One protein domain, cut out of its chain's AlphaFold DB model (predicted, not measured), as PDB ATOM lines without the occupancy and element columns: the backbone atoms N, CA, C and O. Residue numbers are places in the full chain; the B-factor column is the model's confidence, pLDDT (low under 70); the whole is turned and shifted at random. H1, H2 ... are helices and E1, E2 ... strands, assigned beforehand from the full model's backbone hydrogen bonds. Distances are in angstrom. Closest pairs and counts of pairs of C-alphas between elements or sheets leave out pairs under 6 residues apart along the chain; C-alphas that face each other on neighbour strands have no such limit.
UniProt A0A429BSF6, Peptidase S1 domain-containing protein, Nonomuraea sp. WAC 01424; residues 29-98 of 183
ATOM      1  N   TYR A  29       5.116 -11.706   1.202       95.12
ATOM      2  CA  TYR A  29       4.924 -10.288   0.965       95.12
ATOM      3  C   TYR A  29       4.954  -9.972  -0.524       95.12
ATOM      4  O   TYR A  29       5.860 -10.401  -1.241       95.12
ATOM      5  N   LEU A  30       3.971  -9.211  -0.993       93.50
ATOM      6  CA  LEU A  30       3.879  -8.801  -2.383       93.50
ATOM      7  C   LEU A  30       4.880  -7.670  -2.683       93.50
ATOM      8  O   LEU A  30       4.738  -6.528  -2.232       93.50
ATOM      9  N   ILE A  31       5.889  -7.995  -3.491       92.88
ATOM     10  CA  ILE A  31       6.979  -7.105  -3.918       92.88
ATOM     11  C   ILE A  31       6.834  -6.627  -5.374       92.88
ATOM     12  O   ILE A  31       7.709  -5.933  -5.892       92.88
ATOM     13  N   GLY A  32       5.729  -6.971  -6.036       90.94
ATOM     14  CA  GLY A  32       5.343  -6.509  -7.372       90.94
ATOM     15  C   GLY A  32       3.938  -6.995  -7.730       90.94
ATOM     16  O   GLY A  32       3.459  -7.901  -7.058       90.94
ATOM     17  N   PRO A  33       3.297  -6.483  -8.798       91.25
ATOM     18  CA  PRO A  33       1.908  -6.824  -9.146       91.25
ATOM     19  C   PRO A  33       1.613  -8.329  -9.243       91.25
ATOM     20  O   PRO A  33       0.489  -8.758  -9.027       91.25
ATOM     21  N   ARG A  34       2.630  -9.149  -9.541       95.38
ATOM     22  CA  ARG A  34       2.527 -10.617  -9.630       95.38
ATOM     23  C   ARG A  34       3.580 -11.348  -8.809       95.38
ATOM     24  O   ARG A  34       3.781 -12.537  -9.020       95.38
ATOM     25  N   LEU A  35       4.336 -10.646  -7.968       95.88
ATOM     26  CA  LEU A  35       5.561 -11.192  -7.388       95.88
ATOM     27  C   LEU A  35       5.472 -11.204  -5.868       95.88
ATOM     28  O   LEU A  35       5.427 -10.145  -5.241       95.88
ATOM     29  N   VAL A  36       5.484 -12.400  -5.286       96.69
ATOM     30  CA  VAL A  36       5.443 -12.604  -3.835       96.69
ATOM     31  C   VAL A  36       6.773 -13.174  -3.359       96.69
ATOM     32  O   VAL A  36       7.266 -14.164  -3.895       96.69
ATOM     33  N   LEU A  37       7.338 -12.549  -2.331       97.19
ATOM     34  CA  LEU A  37       8.495 -13.037  -1.595       97.19
ATOM     35  C   LEU A  37       8.026 -13.902  -0.426       97.19
ATOM     36  O   LEU A  37       7.150 -13.492   0.334       97.19
ATOM     37  N   THR A  38       8.610 -15.082  -0.263       97.50
ATOM     38  CA  THR A  38       8.280 -16.002   0.831       97.50
ATOM     39  C   THR A  38       9.478 -16.870   1.206       97.50
ATOM     40  O   THR A  38      10.537 -16.789   0.581       97.50
ATOM     41  N   ALA A  39       9.309 -17.696   2.232       96.69
ATOM     42  CA  ALA A  39      10.288 -18.689   2.624       96.69
ATOM     43  C   ALA A  39      10.224 -19.919   1.706       96.69
ATOM     44  O   ALA A  39       9.151 -20.371   1.288       96.69
ATOM     45  N   ARG A  40      11.388 -20.493   1.402       95.50
ATOM     46  CA  ARG A  40      11.525 -21.643   0.502       95.50
ATOM     47  C   ARG A  40      10.824 -22.882   1.054       95.50
ATOM     48  O   ARG A  40      10.133 -23.579   0.314       95.50
ATOM     49  N   HIS A  41      10.929 -23.125   2.359       94.50
ATOM     50  CA  HIS A  41      10.311 -24.288   3.007       94.50
ATOM     51  C   HIS A  41       8.771 -24.295   2.964       94.50
ATOM     52  O   HIS A  41       8.152 -25.310   3.293       94.50
ATOM     53  N   VAL A  42       8.131 -23.175   2.610       95.62
ATOM     54  CA  VAL A  42       6.672 -23.086   2.439       95.62
ATOM     55  C   VAL A  42       6.257 -23.638   1.078       95.62
ATOM     56  O   VAL A  42       5.207 -24.271   0.960       95.62
ATOM     57  N   VAL A  43       7.083 -23.416   0.055       95.38
ATOM     58  CA  VAL A  43       6.742 -23.653  -1.356       95.38
ATOM     59  C   VAL A  43       7.330 -24.949  -1.917       95.38
ATOM     60  O   VAL A  43       6.899 -25.401  -2.978       95.38
ATOM     61  N   GLU A  44       8.262 -25.573  -1.195       94.25
ATOM     62  CA  GLU A  44       8.870 -26.855  -1.551       94.25
ATOM     63  C   GLU A  44       8.388 -28.007  -0.654       94.25
ATOM     64  O   GLU A  44       8.273 -27.877   0.567       94.25
ATOM     65  N   ALA A  45       8.131 -29.162  -1.274       90.56
ATOM     66  CA  ALA A  45       7.810 -30.416  -0.590       90.56
ATOM     67  C   ALA A  45       9.068 -31.108  -0.049       90.56
ATOM     68  O   ALA A  45       9.086 -31.655   1.053       90.56
ATOM     69  N   SER A  46      10.122 -31.069  -0.856       86.44
ATOM     70  CA  SER A  46      11.464 -31.562  -0.578       86.44
ATOM     71  C   SER A  46      12.457 -30.659  -1.306       86.44
ATOM     72  O   SER A  46      12.063 -29.877  -2.169       86.44
ATOM     73  N   LYS A  47      13.744 -30.743  -0.958       84.62
ATOM     74  CA  LYS A  47      14.795 -29.858  -1.475       84.62
ATOM     75  C   LYS A  47      14.769 -29.774  -3.010       84.62
ATOM     76  O   LYS A  47      15.133 -30.726  -3.694       84.62
ATOM     77  N   GLY A  48      14.324 -28.631  -3.532       84.81
ATOM     78  CA  GLY A  48      14.239 -28.336  -4.967       84.81
ATOM     79  C   GLY A  48      12.988 -28.867  -5.677       84.81
ATOM     80  O   GLY A  48      12.866 -28.692  -6.886       84.81
ATOM     81  N   THR A  49      12.055 -29.499  -4.961       92.12
ATOM     82  CA  THR A  49      10.780 -29.971  -5.521       92.12
ATOM     83  C   THR A  49       9.645 -29.054  -5.060       92.12
ATOM     84  O   THR A  49       9.258 -29.123  -3.888       92.12
ATOM     85  N   PRO A  50       9.089 -28.203  -5.942       93.44
ATOM     86  CA  PRO A  50       7.965 -27.346  -5.590       93.44
ATOM     87  C   PRO A  50       6.692 -28.168  -5.353       93.44
ATOM     88  O   PRO A  50       6.528 -29.266  -5.889       93.44
ATOM     89  N   TRP A  51       5.765 -27.625  -4.563       95.06
ATOM     90  CA  TRP A  51       4.422 -28.192  -4.450       95.06
ATOM     91  C   TRP A  51       3.703 -28.205  -5.803       95.06
ATOM     92  O   TRP A  51       3.866 -27.294  -6.614       95.06
ATOM     93  N   ALA A  52       2.861 -29.218  -6.026       93.44
ATOM     94  CA  ALA A  52       2.061 -29.326  -7.247       93.44
ATOM     95  C   ALA A  52       1.032 -28.189  -7.369       93.44
ATOM     96  O   ALA A  52       0.693 -27.784  -8.478       93.44
ATOM     97  N   GLN A  53       0.546 -27.680  -6.234       95.19
ATOM     98  CA  GLN A  53      -0.366 -26.545  -6.173       95.19
ATOM     99  C   GLN A  53       0.041 -25.584  -5.053       95.19
ATOM    100  O   GLN A  53       0.324 -26.002  -3.926       95.19
ATOM    101  N   ILE A  54       0.037 -24.289  -5.374       97.06
ATOM    102  CA  ILE A  54       0.307 -23.199  -4.437       97.06
ATOM    103  C   ILE A  54      -0.843 -22.193  -4.549       97.06
ATOM    104  O   ILE A  54      -1.007 -21.556  -5.587       97.06
ATOM    105  N   ASP A  55      -1.642 -22.082  -3.487       96.69
ATOM    106  CA  ASP A  55      -2.698 -21.075  -3.328       96.69
ATOM    107  C   ASP A  55      -2.132 -19.884  -2.556       96.69
ATOM    108  O   ASP A  55      -1.481 -20.051  -1.520       96.69
ATOM    109  N   VAL A  56      -2.370 -18.682  -3.067       96.69
ATOM    110  CA  VAL A  56      -1.921 -17.434  -2.458       96.69
ATOM    111  C   VAL A  56      -3.117 -16.524  -2.253       96.69
ATOM    112  O   VAL A  56      -3.898 -16.272  -3.167       96.69
ATOM    113  N   ARG A  57      -3.248 -15.999  -1.037       95.44
ATOM    114  CA  ARG A  57      -4.242 -14.986  -0.686       95.44
ATOM    115  C   ARG A  57      -3.526 -13.702  -0.322       95.44
ATOM    116  O   ARG A  57      -2.825 -13.684   0.683       95.44
ATOM    117  N   VAL A  58      -3.676 -12.670  -1.137       94.00
ATOM    118  CA  VAL A  58      -3.047 -11.361  -0.939       94.00
ATOM    119  C   VAL A  58      -4.050 -10.418  -0.286       94.00
ATOM    120  O   VAL A  58      -5.198 -10.364  -0.716       94.00
ATOM    121  N   GLY A  59      -3.620  -9.698   0.745       90.88
ATOM    122  CA  GLY A  59      -4.454  -8.811   1.551       90.88
ATOM    123  C   GLY A  59      -4.704  -9.349   2.960       90.88
ATOM    124  O   GLY A  59      -4.541 -10.539   3.247       90.88
ATOM    125  N   HIS A  60      -5.103  -8.454   3.864       85.56
ATOM    126  CA  HIS A  60      -5.477  -8.806   5.229       85.56
ATOM    127  C   HIS A  60      -7.001  -8.951   5.329       85.56
ATOM    128  O   HIS A  60      -7.698  -8.081   4.831       85.56
ATOM    129  N   PRO A  61      -7.560  -9.950   6.037       84.06
ATOM    130  CA  PRO A  61      -9.017 -10.116   6.176       84.06
ATOM    131  C   PRO A  61      -9.773  -8.950   6.837       84.06
ATOM    132  O   PRO A  61     -10.998  -8.937   6.832       84.06
ATOM    133  N   HIS A  62      -9.050  -8.022   7.472       81.75
ATOM    134  CA  HIS A  62      -9.627  -6.795   8.042       81.75
ATOM    135  C   HIS A  62      -9.652  -5.639   7.037       81.75
ATOM    136  O   HIS A  62     -10.344  -4.656   7.277       81.75
ATOM    137  N   ASP A  63      -8.916  -5.764   5.933       73.62
ATOM    138  CA  ASP A  63      -8.991  -4.870   4.788       73.62
ATOM    139  C   ASP A  63      -9.985  -5.480   3.782       73.62
ATOM    140  O   ASP A  63     -10.112  -6.701   3.687       73.62
ATOM    141  N   ALA A  64     -10.745  -4.641   3.075       61.53
ATOM    142  CA  ALA A  64     -11.950  -5.072   2.358       61.53
ATOM    143  C   ALA A  64     -11.710  -6.094   1.225       61.53
ATOM    144  O   ALA A  64     -12.614  -6.872   0.930       61.53
ATOM    145  N   ASP A  65     -10.503  -6.153   0.649       77.88
ATOM    146  CA  ASP A  65     -10.219  -6.989  -0.520       77.88
ATOM    147  C   ASP A  65      -9.084  -7.988  -0.256       77.88
ATOM    148  O   ASP A  65      -7.919  -7.630  -0.077       77.88
ATOM    149  N   VAL A  66      -9.439  -9.280  -0.248       89.00
ATOM    150  CA  VAL A  66      -8.483 -10.396  -0.246       89.00
ATOM    151  C   VAL A  66      -8.504 -11.066  -1.617       89.00
ATOM    152  O   VAL A  66      -9.456 -11.769  -1.965       89.00
ATOM    153  N   HIS A  67      -7.422 -10.911  -2.374       91.75
ATOM    154  CA  HIS A  67      -7.264 -11.492  -3.705       91.75
ATOM    155  C   HIS A  67      -6.768 -12.933  -3.603       91.75
ATOM    156  O   HIS A  67      -5.767 -13.200  -2.942       91.75
ATOM    157  N   ARG A  68      -7.454 -13.872  -4.258       94.06
ATOM    158  CA  ARG A  68      -7.045 -15.284  -4.318       94.06
ATOM    159  C   ARG A  68      -6.442 -15.588  -5.683       94.06
ATOM    160  O   ARG A  68      -7.084 -15.334  -6.698       94.06
ATOM    161  N   CYS A  69      -5.239 -16.145  -5.690       94.25
ATOM    162  CA  CYS A  69      -4.445 -16.405  -6.887       94.25
ATOM    163  C   CYS A  69      -3.742 -17.758  -6.762       94.25
ATOM    164  O   CYS A  69      -3.299 -18.128  -5.670       94.25
ATOM    165  N   LEU A  70      -3.580 -18.481  -7.869       96.25
ATOM    166  CA  LEU A  70      -2.611 -19.570  -7.915       96.25
ATOM    167  C   LEU A  70      -1.221 -18.994  -8.177       96.25
ATOM    168  O   LEU A  70      -1.047 -17.920  -8.757       96.25
ATOM    169  N   ALA A  71      -0.200 -19.726  -7.751       96.94
ATOM    170  CA  ALA A  71       1.172 -19.313  -7.964       96.94
ATOM    171  C   ALA A  71       2.057 -20.455  -8.450       96.94
ATOM    172  O   ALA A  71       1.816 -21.633  -8.189       96.94
ATOM    173  N   SER A  72       3.132 -20.067  -9.126       96.88
ATOM    174  CA  SER A  72       4.232 -20.950  -9.504       96.88
ATOM    175  C   SER A  72       5.539 -20.434  -8.913       96.88
ATOM    176  O   SER A  72       5.739 -19.227  -8.760       96.88
ATOM    177  N   VAL A  73       6.444 -21.347  -8.561       96.38
ATOM    178  CA  VAL A  73       7.778 -20.974  -8.078       96.38
ATOM    179  C   VAL A  73       8.586 -20.439  -9.254       96.38
ATOM    180  O   VAL A  73       8.876 -21.165 -10.203       96.38
ATOM    181  N   ARG A  74       8.944 -19.154  -9.204       96.19
ATOM    182  CA  ARG A  74       9.704 -18.490 -10.270       96.19
ATOM    183  C   ARG A  74      11.204 -18.571 -10.053       96.19
ATOM    184  O   ARG A  74      11.954 -18.601 -11.032       96.19
ATOM    185  N   TRP A  75      11.614 -18.535  -8.789       95.50
ATOM    186  CA  TRP A  75      13.005 -18.571  -8.366       95.50
ATOM    187  C   TRP A  75      13.105 -19.041  -6.914       95.50
ATOM    188  O   TRP A  75      12.267 -18.694  -6.081       95.50
ATOM    189  N   THR A  76      14.151 -19.800  -6.621       94.62
ATOM    190  CA  THR A  76      14.596 -20.155  -5.273       94.62
ATOM    191  C   THR A  76      16.086 -19.877  -5.176       94.62
ATOM    192  O   THR A  76      16.792 -19.884  -6.188       94.62
ATOM    193  N   ASP A  77      16.558 -19.593  -3.967       90.62
ATOM    194  CA  ASP A  77      17.965 -19.277  -3.766       90.62
ATOM    195  C   ASP A  77      18.874 -20.494  -4.051       90.62
ATOM    196  O   ASP A  77      18.659 -21.570  -3.474       90.62
ATOM    197  N   PRO A  78      19.886 -20.353  -4.934       87.50
ATOM    198  CA  PRO A  78      20.787 -21.449  -5.281       87.50
ATOM    199  C   PRO A  78      21.774 -21.788  -4.155       87.50
ATOM    200  O   PRO A  78      22.256 -22.915  -4.113       87.50
ATOM    201  N   GLU A  79      22.049 -20.856  -3.236       88.81
ATOM    202  CA  GLU A  79      22.901 -21.070  -2.054       88.81
ATOM    203  C   GLU A  79      22.125 -21.682  -0.877       88.81
ATOM    204  O   GLU A  79      22.594 -21.692   0.259       88.81
ATOM    205  N   GLU A  80      20.925 -22.202  -1.145       85.06
ATOM    206  CA  GLU A  80      20.056 -22.851  -0.168       85.06
ATOM    207  C   GLU A  80      19.545 -21.947   0.955       85.06
ATOM    208  O   GLU A  80      19.032 -22.444   1.961       85.06
ATOM    209  N   ARG A  81      19.582 -20.624   0.768       92.62
ATOM    210  CA  ARG A  81      18.888 -19.715   1.683       92.62
ATOM    211  C   ARG A  81      17.390 -19.994   1.630       92.62
ATOM    212  O   ARG A  81      16.824 -20.355   0.595       92.62
ATOM    213  N   ASP A  82      16.728 -19.798   2.762       94.50
ATOM    214  CA  ASP A  82      15.298 -20.063   2.912       94.50
ATOM    215  C   ASP A  82      14.441 -18.933   2.318       94.50
ATOM    216  O   ASP A  82      13.648 -18.286   2.999       94.50
ATOM    217  N   VAL A  83      14.640 -18.658   1.029       95.75
ATOM    218  CA  VAL A  83      13.988 -17.576   0.292       95.75
ATOM    219  C   VAL A  83      13.524 -18.086  -1.069       95.75
ATOM    220  O   VAL A  83      14.261 -18.759  -1.793       95.75
ATOM    221  N   ALA A  84      12.291 -17.738  -1.424       96.56
ATOM    222  CA  ALA A  84      11.676 -18.066  -2.696       96.56
ATOM    223  C   ALA A  84      10.842 -16.902  -3.240       96.56
ATOM    224  O   ALA A  84      10.277 -16.095  -2.497       96.56
ATOM    225  N   LEU A  85      10.744 -16.857  -4.566       97.25
ATOM    226  CA  LEU A  85       9.887 -15.946  -5.308       97.25
ATOM    227  C   LEU A  85       8.787 -16.729  -6.012       97.25
ATOM    228  O   LEU A  85       9.049 -17.638  -6.805       97.25
ATOM    229  N   LEU A  86       7.553 -16.321  -5.749       97.62
ATOM    230  CA  LEU A  86       6.357 -16.829  -6.395       97.62
ATOM    231  C   LEU A  86       5.880 -15.849  -7.462       97.62
ATOM    232  O   LEU A  86       5.812 -14.644  -7.217       97.62
ATOM    233  N   LEU A  87       5.518 -16.386  -8.624       97.44
ATOM    234  CA  LEU A  87       4.811 -15.665  -9.672       97.44
ATOM    235  C   LEU A  87       3.325 -16.021  -9.610       97.44
ATOM    236  O   LEU A  87       2.968 -17.191  -9.761       97.44
ATOM    237  N   LEU A  88       2.488 -15.008  -9.407       97.00
ATOM    238  CA  LEU A  88       1.034 -15.116  -9.420       97.00
ATOM    239  C   LEU A  88       0.512 -15.238 -10.857       97.00
ATOM    240  O   LEU A  88       1.025 -14.615 -11.799       97.00
ATOM    241  N   ASP A  89      -0.533 -16.038 -11.018       96.00
ATOM    242  CA  ASP A  89      -1.292 -16.174 -12.259       96.00
ATOM    243  C   ASP A  89      -1.964 -14.857 -12.676       96.00
ATOM    244  O   ASP A  89      -1.891 -14.490 -13.850       96.00
ATOM    245  N   ASN A  90      -2.499 -14.107 -11.712       92.38
ATOM    246  CA  ASN A  90      -3.169 -12.827 -11.921       92.38
ATOM    247  C   ASN A  90      -2.383 -11.650 -11.326       92.38
ATOM    248  O   ASN A  90      -1.612 -11.803 -10.376       92.38
ATOM    249  N   GLU A  91      -2.584 -10.465 -11.902       90.69
ATOM    250  CA  GLU A  91      -2.102  -9.210 -11.324       90.69
ATOM    251  C   GLU A  91      -2.981  -8.802 -10.147       90.69
ATOM    252  O   GLU A  91      -4.208  -8.868 -10.218       90.69
ATOM    253  N   VAL A  92      -2.340  -8.377  -9.065       88.62
ATOM    254  CA  VAL A  92      -3.001  -7.762  -7.919       88.62
ATOM    255  C   VAL A  92      -2.724  -6.270  -8.001       88.62
ATOM    256  O   VAL A  92      -1.571  -5.843  -7.864       88.62
ATOM    257  N   ASP A  93      -3.774  -5.492  -8.270       83.44
ATOM    258  CA  ASP A  93      -3.685  -4.035  -8.243       83.44
ATOM    259  C   ASP A  93      -3.463  -3.583  -6.804       83.44
ATOM    260  O   ASP A  93      -4.191  -3.971  -5.892       83.44
ATOM    261  N   MET A  94      -2.393  -2.827  -6.591       72.56
ATOM    262  CA  MET A  94      -1.918  -2.520  -5.255       72.56
ATOM    263  C   MET A  94      -1.488  -1.070  -5.157       72.56
ATOM    264  O   MET A  94      -0.565  -0.651  -5.865       72.56
ATOM    265  N   PRO A  95      -2.081  -0.304  -4.227       65.25
ATOM    266  CA  PRO A  95      -1.689   1.073  -4.032       65.25
ATOM    267  C   PRO A  95      -0.244   1.145  -3.520       65.25
ATOM    268  O   PRO A  95       0.189   0.407  -2.630       65.25
ATOM    269  N   GLY A  96       0.519   2.062  -4.107       64.19
ATOM    270  CA  GLY A  96       1.868   2.401  -3.667       64.19
ATOM    271  C   GLY A  96       2.979   1.937  -4.607       64.19
ATOM    272  O   GLY A  96       3.069   0.781  -5.029       64.19
ATOM    273  N   THR A  97       3.889   2.867  -4.886       62.41
ATOM    274  CA  THR A  97       5.086   2.632  -5.691       62.41
ATOM    275  C   THR A  97       6.083   1.787  -4.911       62.41
ATOM    276  O   THR A  97       6.648   2.222  -3.907       62.41
ATOM    277  N   ILE A  98       6.360   0.582  -5.403       63.19
ATOM    278  CA  ILE A  98       7.473  -0.221  -4.896       63.19
ATOM    279  C   ILE A  98       8.750   0.441  -5.378       63.19
ATOM    280  O   ILE A  98       9.071   0.423  -6.569       63.19
TER     281      ILE A  98
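AT A GLANCE: This is residues 29 to 98 of the 183 residues of the protein "Peptidase S1 domain-containing protein" of Nonomuraea sp. WAC 01424 (UniProt A0A429BSF6). One antiparallel sheet, in the order E1 E2 E6 E5 E4, is curled into a partly closed barrel: it folds back on itself, with E1 and E2 facing E5 and E4 across the hinge strand E6. The short helix H1 and the small strand E3 lie at one end of this trough, and the links of residues 59 to 66 and 77 to 83 lie at opposite ends of the longest axis. The printed part has 70 residues with one named helix and six named strands, in the order E1 E2 H1 E3 E4 E5 E6, and its class is mostly strand. It is compact, with a radius of gyration of the C-alphas of 12.6 A, yet only just elongated, spanning 36 by 24 by 20 A.

HOW THE PARTS SIT: Begin in the sheet with E6, residues 84 to 88, and E5, residues 67 to 76, a hairpin at 138 degrees, where N 87 and O 72 are 2.9 A apart. E5 bends by 64 degrees at residue 70, and its pairing is staggered: residues 71 to 76 pair with E6, residues 67 to 70 with E4, residues 53 to 58. In the E4 and E5 hairpin, N 58 and O 67 are 2.8 A apart; E4, E5 and E6 form a meander, each strand the antiparallel neighbour of the one before. On the other side of E6 is E2, residues 35 to 38, with N 86 and O 36 at 2.9 A. E2 forms a hairpin with E1, residues 29 to 32, where N 29 and O 37 are 2.8 A apart. Across the folded sheet, the closest C-alphas of the edge strands E1 and E4, Leu 30 and Val 58, are 7.5 A apart. H1, residues 40 to 43, is on the sheet at a height of 8.2 A, only just over none of its strands, with two C-alphas falling on E6 and two on E5. H1 is too short for an O i to N i+4 pair; its one O i to N i+3 pair is within range. E3, residues 44 to 46, pairs with no named strand but with residues 49 to 50, antiparallel.

IN THESE COORDINATES: Find C-alpha 29 at (4.924, -10.288, 0.965), where E1 begins its 9.2 A; E2 covers 9.9 A, H1 and E3 5.5 A each. E4 runs 16.3 A from C-alpha 53 at (-0.366, -26.545, -6.173). E5 covers 23.6 A, and E6 12.9 A to C-alpha 88 at (1.034, -15.116, -9.420).

THE WHOLE: Look for the farthest C-alphas, Ala 64 and Glu 79, 38.6 A apart. The printed part has no cut and no long link. Mean pLDDT of the printed part is 90.1; residue 64 and residues 95 to 98 are under 70.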